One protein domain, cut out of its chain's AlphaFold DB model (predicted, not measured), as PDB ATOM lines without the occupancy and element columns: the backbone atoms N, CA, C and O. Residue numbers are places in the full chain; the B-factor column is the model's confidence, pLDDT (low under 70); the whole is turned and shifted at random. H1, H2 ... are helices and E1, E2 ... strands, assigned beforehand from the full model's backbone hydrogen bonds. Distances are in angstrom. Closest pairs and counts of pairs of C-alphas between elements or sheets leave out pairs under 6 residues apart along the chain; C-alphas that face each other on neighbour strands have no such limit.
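This is residues 212 to 295 of the 296 residues of an uncharacterized protein of Penicillium nordicum (UniProt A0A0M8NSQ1). A long, narrow, twisted ribbon of three antiparallel strands, in the order E1, E2, E3, runs out to the E2 to E3 hairpin turn. Short helices H1 and H2 lie past its other end, and from H2 the chain folds back to H3; residues 287 to 295 stick out. The printed part has 84 residues, with three named strands and three named helices that follow along the chain as E1, H1, E2, E3, H2, H3, and its class is mixed, helices and strands. It is loose, with a radius of gyration of the C-alphas of 16.2 A and spans of 46 by 32 by 19 A.

Find C-alpha 212 at (246.159, 182.089, 268.191), where E1, residues 212 to 223, begins its 27.1 A. E2, residues 238 to 247, covers 28.1 A, and E3, residues 250 to 262, covers 32.6 A. H1 is residues 227 to 231 and H2 residues 273 to 277. H3, residues 287 to 294, runs 11.1 A to C-alpha 294 at (235.576, 173.634, 288.142).

Look first at E2, the inner strand. It is antiparallel to E1 at 162 degrees, with N 221 and O 240 2.9 A apart, within hydrogen-bond range. It is antiparallel to E3 at 164 degrees, with N 243 and O 257 2.8 A apart, also within range. E1 bends by 76 degrees at residue 215, and E3 by 82 degrees at residue 253. H1, H2 and H3 are not on the sheet, and H3 is apart from H2. In each helix every O i to N i+4 pair is within range.

The C-alphas farthest apart, Gly 232 and Thr 249, are 48.5 A apart. The printed part has no cut and no long link. Mean pLDDT of the printed part is 74.2; look for values under 70 at, among others, residues 244 to 251 and 283 to 295.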
ATOM      1  N   TRP A 212     247.269 181.130 268.071       60.19
ATOM      2  CA  TRP A 212     246.159 182.089 268.191       60.19
ATOM      3  C   TRP A 212     246.657 183.515 267.933       60.19
ATOM      4  O   TRP A 212     247.682 183.912 268.487       60.19
ATOM      5  N   VAL A 213     245.926 184.286 267.121       61.19
ATOM      6  CA  VAL A 213     246.295 185.658 266.732       61.19
ATOM      7  C   VAL A 213     245.672 186.653 267.708       61.19
ATOM      8  O   VAL A 213     244.472 186.577 267.969       61.19
ATOM      9  N   LEU A 214     246.467 187.587 268.242       64.69
ATOM     10  CA  LEU A 214     245.950 188.730 269.002       64.69
ATOM     11  C   LEU A 214     245.314 189.722 268.021       64.69
ATOM     12  O   LEU A 214     246.002 190.275 267.169       64.69
ATOM     13  N   GLU A 215     244.010 189.940 268.135       61.34
ATOM     14  CA  GLU A 215     243.244 190.798 267.227       61.34
ATOM     15  C   GLU A 215     243.127 192.220 267.769       61.34
ATOM     16  O   GLU A 215     243.483 193.189 267.105       61.34
ATOM     17  N   GLU A 216     242.641 192.347 269.003       67.88
ATOM     18  CA  GLU A 216     242.321 193.639 269.600       67.88
ATOM     19  C   GLU A 216     242.632 193.627 271.090       67.88
ATOM     20  O   GLU A 216     242.357 192.658 271.794       67.88
ATOM     21  N   LYS A 217     243.167 194.731 271.609       78.50
ATOM     22  CA  LYS A 217     243.273 194.952 273.050       78.50
ATOM     23  C   LYS A 217     241.927 195.447 273.586       78.50
ATOM     24  O   LYS A 217     241.587 196.611 273.426       78.50
ATOM     25  N   LEU A 218     241.184 194.562 274.244       69.06
ATOM     26  CA  LEU A 218     239.847 194.843 274.770       69.06
ATOM     27  C   LEU A 218     239.880 195.706 276.030       69.06
ATOM     28  O   LEU A 218     239.099 196.642 276.163       69.06
ATOM     29  N   THR A 219     240.739 195.362 276.992       76.12
ATOM     30  CA  THR A 219     240.837 196.110 278.251       76.12
ATOM     31  C   THR A 219     242.265 196.162 278.758       76.12
ATOM     32  O   THR A 219     243.040 195.216 278.603       76.12
ATOM     33  N   GLU A 220     242.574 197.251 279.443       85.38
ATOM     34  CA  GLU A 220     243.787 197.447 280.218       85.38
ATOM     35  C   GLU A 220     243.389 197.956 281.592       85.38
ATOM     36  O   GLU A 220     242.711 198.974 281.709       85.38
ATOM     37  N   ASP A 221     243.792 197.219 282.617       82.38
ATOM     38  CA  ASP A 221     243.647 197.622 284.004       82.38
ATOM     39  C   ASP A 221     245.038 197.678 284.620       82.38
ATOM     40  O   ASP A 221     245.694 196.648 284.769       82.38
ATOM     41  N   VAL A 222     245.505 198.883 284.928       85.69
ATOM     42  CA  VAL A 222     246.817 199.127 285.527       85.69
ATOM     43  C   VAL A 222     246.586 199.643 286.937       85.69
ATOM     44  O   VAL A 222     246.212 200.793 287.150       85.69
ATOM     45  N   GLN A 223     246.833 198.776 287.908       85.00
ATOM     46  CA  GLN A 223     246.745 199.064 289.331       85.00
ATOM     47  C   GLN A 223     248.145 199.359 289.851       85.00
ATOM     48  O   GLN A 223     248.816 198.510 290.449       85.00
ATOM     49  N   GLN A 224     248.609 200.569 289.557       86.69
ATOM     50  CA  GLN A 224     249.862 201.062 290.093       86.69
ATOM     51  C   GLN A 224     249.663 201.479 291.553       86.69
ATOM     52  O   GLN A 224     248.694 202.159 291.870       86.69
ATOM     53  N   MET A 225     250.572 201.063 292.435       88.88
ATOM     54  CA  MET A 225     250.478 201.330 293.873       88.88
ATOM     55  C   MET A 225     251.735 202.047 294.344       88.88
ATOM     56  O   MET A 225     252.851 201.726 293.923       88.88
ATOM     57  N   THR A 226     251.559 203.004 295.240       90.56
ATOM     58  CA  THR A 226     252.641 203.630 295.995       90.56
ATOM     59  C   THR A 226     253.125 202.701 297.104       90.56
ATOM     60  O   THR A 226     252.430 201.785 297.545       90.56
ATOM     61  N   LYS A 227     254.331 202.966 297.617       88.31
ATOM     62  CA  LYS A 227     254.874 202.215 298.753       88.31
ATOM     63  C   LYS A 227     253.947 202.256 299.977       88.31
ATOM     64  O   LYS A 227     253.790 201.245 300.648       88.31
ATOM     65  N   TRP A 228     253.309 203.398 300.227       90.31
ATOM     66  CA  TRP A 228     252.377 203.567 301.339       90.31
ATOM     67  C   TRP A 228     251.154 202.647 301.232       90.31
ATOM     68  O   TRP A 228     250.776 202.017 302.215       90.31
ATOM     69  N   GLU A 229     250.562 202.522 300.045       87.88
ATOM     70  CA  GLU A 229     249.393 201.658 299.825       87.88
ATOM     71  C   GLU A 229     249.742 200.177 300.000       87.88
ATOM     72  O   GLU A 229     248.966 199.411 300.575       87.88
ATOM     73  N   ILE A 230     250.941 199.782 299.569       86.44
ATOM     74  CA  ILE A 230     251.455 198.419 299.750       86.44
ATOM     75  C   ILE A 230     251.695 198.133 301.232       86.44
ATOM     76  O   ILE A 230     251.225 197.113 301.734       86.44
ATOM     77  N   ASP A 231     252.376 199.043 301.933       88.94
ATOM     78  CA  ASP A 231     252.640 198.932 303.372       88.94
ATOM     79  C   ASP A 231     251.315 198.944 304.179       88.94
ATOM     80  O   ASP A 231     251.224 198.330 305.241       88.94
ATOM     81  N   GLY A 232     250.260 199.568 303.636       87.25
ATOM     82  CA  GLY A 232     248.881 199.549 304.142       87.25
ATOM     83  C   GLY A 232     248.053 198.308 303.771       87.25
ATOM     84  O   GLY A 232     246.891 198.217 304.169       87.25
ATOM     85  N   GLY A 233     248.622 197.345 303.036       85.00
ATOM     86  CA  GLY A 233     247.998 196.049 302.744       85.00
ATOM     87  C   GLY A 233     247.233 195.947 301.420       85.00
ATOM     88  O   GLY A 233     246.525 194.959 301.221       85.00
ATOM     89  N   ALA A 234     247.377 196.900 300.490       81.50
ATOM     90  CA  ALA A 234     246.694 196.866 299.186       81.50
ATOM     91  C   ALA A 234     247.152 195.713 298.261       81.50
ATOM     92  O   ALA A 234     246.477 195.383 297.282       81.50
ATOM     93  N   GLY A 235     248.275 195.064 298.585       84.06
ATOM     94  CA  GLY A 235     248.901 194.033 297.758       84.06
ATOM     95  C   GLY A 235     249.834 194.614 296.686       84.06
ATOM     96  O   GLY A 235     249.984 195.831 296.590       84.06
ATOM     97  N   PRO A 236     250.520 193.759 295.904       85.81
ATOM     98  CA  PRO A 236     251.500 194.219 294.927       85.81
ATOM     99  C   PRO A 236     250.828 194.939 293.742       85.81
ATOM    100  O   PRO A 236     249.739 194.524 293.326       85.81
ATOM    101  N   PRO A 237     251.485 195.958 293.151       84.81
ATOM    102  CA  PRO A 237     251.015 196.592 291.926       84.81
ATOM    103  C   PRO A 237     250.911 195.574 290.786       84.81
ATOM    104  O   PRO A 237     251.775 194.703 290.631       84.81
ATOM    105  N   PHE A 238     249.885 195.690 289.948       85.19
ATOM    106  CA  PHE A 238     249.692 194.771 288.829       85.19
ATOM    107  C   PHE A 238     249.045 195.447 287.625       85.19
ATOM    108  O   PHE A 238     248.366 196.459 287.756       85.19
ATOM    109  N   ALA A 239     249.239 194.855 286.452       80.44
ATOM    110  CA  ALA A 239     248.514 195.190 285.241       80.44
ATOM    111  C   ALA A 239     247.842 193.940 284.669       80.44
ATOM    112  O   ALA A 239     248.418 192.848 284.688       80.44
ATOM    113  N   VAL A 240     246.624 194.102 284.158       80.81
ATOM    114  CA  VAL A 240     245.875 193.066 283.449       80.81
ATOM    115  C   VAL A 240     245.508 193.583 282.078       80.81
ATOM    116  O   VAL A 240     244.856 194.616 281.932       80.81
ATOM    117  N   PHE A 241     245.885 192.819 281.068       77.19
ATOM    118  CA  PHE A 241     245.543 193.099 279.686       77.19
ATOM    119  C   PHE A 241     244.612 192.006 279.193       77.19
ATOM    120  O   PHE A 241     244.930 190.827 279.330       77.19
ATOM    121  N   LYS A 242     243.471 192.380 278.622       77.44
ATOM    122  CA  LYS A 242     242.576 191.451 277.937       77.44
ATOM    123  C   LYS A 242     242.665 191.718 276.447       77.44
ATOM    124  O   LYS A 242     242.430 192.844 276.021       77.44
ATOM    125  N   TYR A 243     242.944 190.682 275.676       71.12
ATOM    126  CA  TYR A 243     242.941 190.715 274.225       71.12
ATOM    127  C   TYR A 243     241.795 189.864 273.694       71.12
ATOM    128  O   TYR A 243     241.483 188.822 274.265       71.12
ATOM    129  N   LEU A 244     241.165 190.322 272.620       66.56
ATOM    130  CA  LEU A 244     240.395 189.493 271.712       66.56
ATOM    131  C   LEU A 244     241.401 188.756 270.844       66.56
ATOM    132  O   LEU A 244     242.317 189.370 270.298       66.56
ATOM    133  N   CYS A 245     241.230 187.452 270.731       66.38
ATOM    134  CA  CYS A 245     242.038 186.624 269.864       66.38
ATOM    135  C   CYS A 245     241.114 185.888 268.910       66.38
ATOM    136  O   CYS A 245     240.023 185.488 269.314       66.38
ATOM    137  N   HIS A 246     241.565 185.633 267.694       62.12
ATOM    138  CA  HIS A 246     240.895 184.688 266.812       62.12
ATOM    139  C   HIS A 246     241.827 183.543 266.454       62.12
ATOM    140  O   HIS A 246     243.057 183.615 266.569       62.12
ATOM    141  N   SER A 247     241.204 182.440 266.066       54.50
ATOM    142  CA  SER A 247     241.908 181.316 265.479       54.50
ATOM    143  C   SER A 247     242.518 181.767 264.155       54.50
ATOM    144  O   SER A 247     241.806 182.314 263.320       54.50
ATOM    145  N   ALA A 248     243.807 181.510 263.923       51.50
ATOM    146  CA  ALA A 248     244.469 181.929 262.680       51.50
ATOM    147  C   ALA A 248     243.803 181.373 261.397       51.50
ATOM    148  O   ALA A 248     244.014 181.904 260.315       51.50
ATOM    149  N   THR A 249     242.988 180.315 261.508       43.59
ATOM    150  CA  THR A 249     242.248 179.694 260.394       43.59
ATOM    151  C   THR A 249     240.788 180.127 260.286       43.59
ATOM    152  O   THR A 249     240.133 179.784 259.308       43.59
ATOM    153  N   ASP A 250     240.246 180.794 261.303       57.81
ATOM    154  CA  ASP A 250     238.843 181.200 261.351       57.81
ATOM    155  C   ASP A 250     238.717 182.467 262.204       57.81
ATOM    156  O   ASP A 250     238.724 182.415 263.439       57.81
ATOM    157  N   SER A 251     238.607 183.612 261.525       66.56
ATOM    158  CA  SER A 251     238.444 184.917 262.168       66.56
ATOM    159  C   SER A 251     237.134 185.038 262.950       66.56
ATOM    160  O   SER A 251     237.040 185.883 263.841       66.56
ATOM    161  N   ASP A 252     236.137 184.199 262.660       73.81
ATOM    162  CA  ASP A 252     234.868 184.173 263.390       73.81
ATOM    163  C   ASP A 252     234.987 183.358 264.689       73.81
ATOM    164  O   ASP A 252     234.245 183.589 265.653       73.81
ATOM    165  N   LYS A 253     235.978 182.460 264.784       62.62
ATOM    166  CA  LYS A 253     236.297 181.723 266.011       62.62
ATOM    167  C   LYS A 253     237.133 182.576 266.958       62.62
ATOM    168  O   LYS A 253     238.360 182.459 267.034       62.62
ATOM    169  N   LYS A 254     236.437 183.409 267.730       71.19
ATOM    170  CA  LYS A 254     237.042 184.330 268.698       71.19
ATOM    171  C   LYS A 254     237.100 183.770 270.119       71.19
ATOM    172  O   LYS A 254     236.213 183.054 270.576       71.19
ATOM    173  N   THR A 255     238.147 184.136 270.842       72.62
ATOM    174  CA  THR A 255     238.338 183.906 272.278       72.62
ATOM    175  C   THR A 255     238.956 185.151 272.911       72.62
ATOM    176  O   THR A 255     239.239 186.127 272.221       72.62
ATOM    177  N   PHE A 256     239.165 185.154 274.224       68.12
ATOM    178  CA  PHE A 256     239.902 186.220 274.891       68.12
ATOM    179  C   PHE A 256     241.100 185.673 275.662       68.12
ATOM    180  O   PHE A 256     240.988 184.702 276.406       68.12
ATOM    181  N   MET A 257     242.244 186.336 275.521       67.06
ATOM    182  CA  MET A 257     243.445 186.085 276.314       67.06
ATOM    183  C   MET A 257     243.557 187.153 277.397       67.06
ATOM    184  O   MET A 257     243.431 188.341 277.108       67.06
ATOM    185  N   LYS A 258     243.801 186.751 278.646       71.88
ATOM    186  CA  LYS A 258     244.118 187.676 279.740       71.88
ATOM    187  C   LYS A 258     245.559 187.479 280.176       71.88
ATOM    188  O   LYS A 258     245.931 186.373 280.546       71.88
ATOM    189  N   ILE A 259     246.341 188.550 280.166       71.19
ATOM    190  CA  ILE A 259     247.743 188.542 280.576       71.19
ATOM    191  C   ILE A 259     247.882 189.347 281.863       71.19
ATOM    192  O   ILE A 259     247.459 190.502 281.926       71.19
ATOM    193  N   TYR A 260     248.481 188.730 282.879       74.19
ATOM    194  CA  TYR A 260     248.708 189.323 284.191       74.19
ATOM    195  C   TYR A 260     250.193 189.643 284.372       74.19
ATOM    196  O   TYR A 260     251.049 188.768 284.232       74.19
ATOM    197  N   PHE A 261     250.493 190.886 284.732       77.44
ATOM    198  CA  PHE A 261     251.843 191.342 285.042       77.44
ATOM    199  C   PHE A 261     251.881 191.924 286.444       77.44
ATOM    200  O   PHE A 261     251.001 192.690 286.827       77.44
ATOM    201  N   GLN A 262     252.934 191.614 287.193       81.12
ATOM    202  CA  GLN A 262     253.306 192.454 288.318       81.12
ATOM    203  C   GLN A 262     254.093 193.648 287.774       81.12
ATOM    204  O   GLN A 262     255.040 193.457 287.008       81.12
ATOM    205  N   ILE A 263     253.701 194.859 288.158       83.25
ATOM    206  CA  ILE A 263     254.359 196.097 287.721       83.25
ATOM    207  C   ILE A 263     255.122 196.735 288.893       83.25
ATOM    208  O   ILE A 263     254.833 196.415 290.049       83.25
ATOM    209  N   PRO A 264     256.124 197.596 288.632       86.00
ATOM    210  CA  PRO A 264     256.877 198.252 289.695       86.00
ATOM    211  C   PRO A 264     256.005 199.151 290.577       86.00
ATOM    212  O   PRO A 264     254.981 199.684 290.139       86.00
ATOM    213  N   ILE A 265     256.460 199.370 291.811       89.88
ATOM    214  CA  ILE A 265     255.895 200.378 292.715       89.88
ATOM    215  C   ILE A 265     256.021 201.755 292.054       89.88
ATOM    216  O   ILE A 265     257.060 202.061 291.459       89.88
ATOM    217  N   ALA A 266     254.988 202.589 292.179       90.81
ATOM    218  CA  ALA A 266     254.983 203.946 291.642       90.81
ATOM    219  C   ALA A 266     256.234 204.730 292.070       90.81
ATOM    220  O   ALA A 266     256.581 204.767 293.255       90.81
ATOM    221  N   GLY A 267     256.918 205.344 291.102       87.44
ATOM    222  CA  GLY A 267     258.162 206.094 291.303       87.44
ATOM    223  C   GLY A 267     259.444 205.250 291.288       87.44
ATOM    224  O   GLY A 267     260.532 205.782 291.526       87.44
ATOM    225  N   THR A 268     259.350 203.941 291.025       87.94
ATOM    226  CA  THR A 268     260.511 203.033 290.930       87.94
ATOM    227  C   THR A 268     260.735 202.450 289.533       87.94
ATOM    228  O   THR A 268     261.644 201.647 289.329       87.94
ATOM    229  N   GLU A 269     259.947 202.872 288.547       86.25
ATOM    230  CA  GLU A 269     259.891 202.323 287.188       86.25
ATOM    231  C   GLU A 269     261.249 202.397 286.484       86.25
ATOM    232  O   GLU A 269     261.676 201.445 285.831       86.25
ATOM    233  N   TYR A 270     261.957 203.509 286.684       85.44
ATOM    234  CA  TYR A 270     263.262 203.790 286.079       85.44
ATOM    235  C   TYR A 270     264.444 203.462 286.994       85.44
ATOM    236  O   TYR A 270     265.593 203.760 286.667       85.44
ATOM    237  N   GLN A 271     264.184 202.870 288.161       84.25
ATOM    238  CA  GLN A 271     265.255 202.437 289.046       84.25
ATOM    239  C   GLN A 271     265.946 201.190 288.495       84.25
ATOM    240  O   GLN A 271     265.447 200.487 287.603       84.25
ATOM    241  N   ARG A 272     267.137 200.921 289.042       81.19
ATOM    242  CA  ARG A 272     267.962 199.800 288.601       81.19
ATOM    243  C   ARG A 272     267.194 198.472 288.725       81.19
ATOM    244  O   ARG A 272     266.399 198.325 289.660       81.19
ATOM    245  N   PRO A 273     267.412 197.514 287.809       69.38
ATOM    246  CA  PRO A 273     266.707 196.234 287.810       69.38
ATOM    247  C   PRO A 273     266.737 195.498 289.153       69.38
ATOM    248  O   PRO A 273     265.731 194.903 289.524       69.38
ATOM    249  N   GLU A 274     267.825 195.599 289.919       86.44
ATOM    250  CA  GLU A 274     267.970 194.941 291.226       86.44
ATOM    251  C   GLU A 274     266.961 195.486 292.247       86.44
ATOM    252  O   GLU A 274     266.408 194.733 293.045       86.44
ATOM    253  N   VAL A 275     266.664 196.789 292.189       79.50
ATOM    254  CA  VAL A 275     265.672 197.425 293.070       79.50
ATOM    255  C   VAL A 275     264.256 197.002 292.686       79.50
ATOM    256  O   VAL A 275     263.424 196.768 293.558       79.50
ATOM    257  N   ARG A 276     263.979 196.840 291.387       82.50
ATOM    258  CA  ARG A 276     262.684 196.332 290.904       82.50
ATOM    259  C   ARG A 276     262.518 194.834 291.176       82.50
ATOM    260  O   ARG A 276     261.419 194.395 291.493       82.50
ATOM    261  N   GLN A 277     263.598 194.054 291.127       79.94
ATOM    262  CA  GLN A 277     263.583 192.626 291.452       79.94
ATOM    263  C   GLN A 277     263.205 192.382 292.916       79.94
ATOM    264  O   GLN A 277     262.434 191.469 293.198       79.94
ATOM    265  N   GLN A 278     263.684 193.223 293.838       85.88
ATOM    266  CA  GLN A 278     263.324 193.146 295.260       85.88
ATOM    267  C   GLN A 278     261.826 193.374 295.525       85.88
ATOM    268  O   GLN A 278     261.336 193.007 296.589       85.88
ATOM    269  N   GLN A 279     261.094 193.961 294.574       85.25
ATOM    270  CA  GLN A 279     259.649 194.184 294.678       85.25
ATOM    271  C   GLN A 279     258.832 192.972 294.215       85.25
ATOM    272  O   GLN A 279     257.620 192.953 294.425       85.25
ATOM    273  N   ALA A 280     259.451 191.977 293.568       80.50
ATOM    274  CA  ALA A 280     258.754 190.815 293.028       80.50
ATOM    275  C   ALA A 280     258.032 190.038 294.141       80.50
ATOM    276  O   ALA A 280     258.626 189.649 295.144       80.50
ATOM    277  N   ALA A 281     256.740 189.806 293.944       81.19
ATOM    278  CA  ALA A 281     255.894 189.037 294.836       81.19
ATOM    279  C   ALA A 281     255.614 187.656 294.220       81.19
ATOM    280  O   ALA A 281     255.702 187.483 292.999       81.19
ATOM    281  N   PRO A 282     255.255 186.653 295.040       76.75
ATOM    282  CA  PRO A 282     254.765 185.382 294.528       76.75
ATOM    283  C   PRO A 282     253.585 185.581 293.561       76.75
ATOM    284  O   PRO A 282     252.791 186.508 293.760       76.75
ATOM    285  N   PRO A 283     253.429 184.709 292.546       66.06
ATOM    286  CA  PRO A 283     252.330 184.798 291.593       66.06
ATOM    287  C   PRO A 283     250.979 184.920 292.299       66.06
ATOM    288  O   PRO A 283     250.645 184.137 293.193       66.06
ATOM    289  N   ARG A 284     250.190 185.922 291.902       66.44
ATOM    290  CA  ARG A 284     248.876 186.169 292.493       66.44
ATOM    291  C   ARG A 284     247.952 184.991 292.189       66.44
ATOM    292  O   ARG A 284     247.845 184.545 291.052       66.44
ATOM    293  N   LYS A 285     247.236 184.497 293.200       66.56
ATOM    294  CA  LYS A 285     246.212 183.472 292.984       66.56
ATOM    295  C   LYS A 285     244.979 184.116 292.342       66.56
ATOM    296  O   LYS A 285     244.273 184.895 292.985       66.56
ATOM    297  N   HIS A 286     244.736 183.819 291.071       68.94
ATOM    298  CA  HIS A 286     243.598 184.357 290.328       68.94
ATOM    299  C   HIS A 286     242.364 183.474 290.540       68.94
ATOM    300  O   HIS A 286     242.340 182.330 290.096       68.94
ATOM    301  N   ARG A 287     241.318 184.017 291.181       62.19
ATOM    302  CA  ARG A 287     240.047 183.299 291.423       62.19
ATOM    303  C   ARG A 287     239.397 182.775 290.137       62.19
ATOM    304  O   ARG A 287     238.739 181.747 290.171       62.19
ATOM    305  N   GLU A 288     239.603 183.455 289.011       59.75
ATOM    306  CA  GLU A 288     239.101 183.030 287.696       59.75
ATOM    307  C   GLU A 288     239.693 181.679 287.253       59.75
ATOM    308  O   GLU A 288     238.968 180.853 286.711       59.75
ATOM    309  N   LEU A 289     240.970 181.406 287.554       53.03
ATOM    310  CA  LEU A 289     241.607 180.117 287.247       53.03
ATOM    311  C   LEU A 289     241.075 178.980 288.123       53.03
ATOM    312  O   LEU A 289     241.055 177.836 287.680       53.03
ATOM    313  N   ASP A 290     240.664 179.282 289.356       58.88
ATOM    314  CA  ASP A 290     240.020 178.299 290.228       58.88
ATOM    315  C   ASP A 290     238.620 177.948 289.680       58.88
ATOM    316  O   ASP A 290     238.299 176.774 289.546       58.88
ATOM    317  N   VAL A 291     237.844 178.944 289.230       55.50
ATOM    318  CA  VAL A 291     236.514 178.735 288.615       55.50
ATOM    319  C   VAL A 291     236.595 177.972 287.285       55.50
ATOM    320  O   VAL A 291     235.751 177.124 287.012       55.50
ATOM    321  N   LEU A 292     237.611 178.234 286.456       45.12
ATOM    322  CA  LEU A 292     237.806 177.530 285.181       45.12
ATOM    323  C   LEU A 292     238.179 176.053 285.358       45.12
ATOM    324  O   LEU A 292     237.844 175.244 284.501       45.12
ATOM    325  N   LYS A 293     238.837 175.684 286.464       45.31
ATOM    326  CA  LYS A 293     239.118 174.274 286.797       45.31
ATOM    327  C   LYS A 293     237.864 173.502 287.210       45.31
ATOM    328  O   LYS A 293     237.843 172.281 287.073       45.31
ATOM    329  N   ASP A 294     236.845 174.210 287.692       47.03
ATOM    330  CA  ASP A 294     235.576 173.634 288.142       47.03
ATOM    331  C   ASP A 294     234.535 173.517 287.008       47.03
ATOM    332  O   ASP A 294     233.514 172.843 287.167       47.03
ATOM    333  N   LEU A 295     234.795 174.129 285.847       41.31
ATOM    334  CA  LEU A 295     233.994 173.979 284.630       41.31
ATOM    335  C   LEU A 295     234.430 172.703 283.887       41.31
ATOM    336  O   LEU A 295     235.406 172.711 283.140       41.31
TER     337      LEU A 295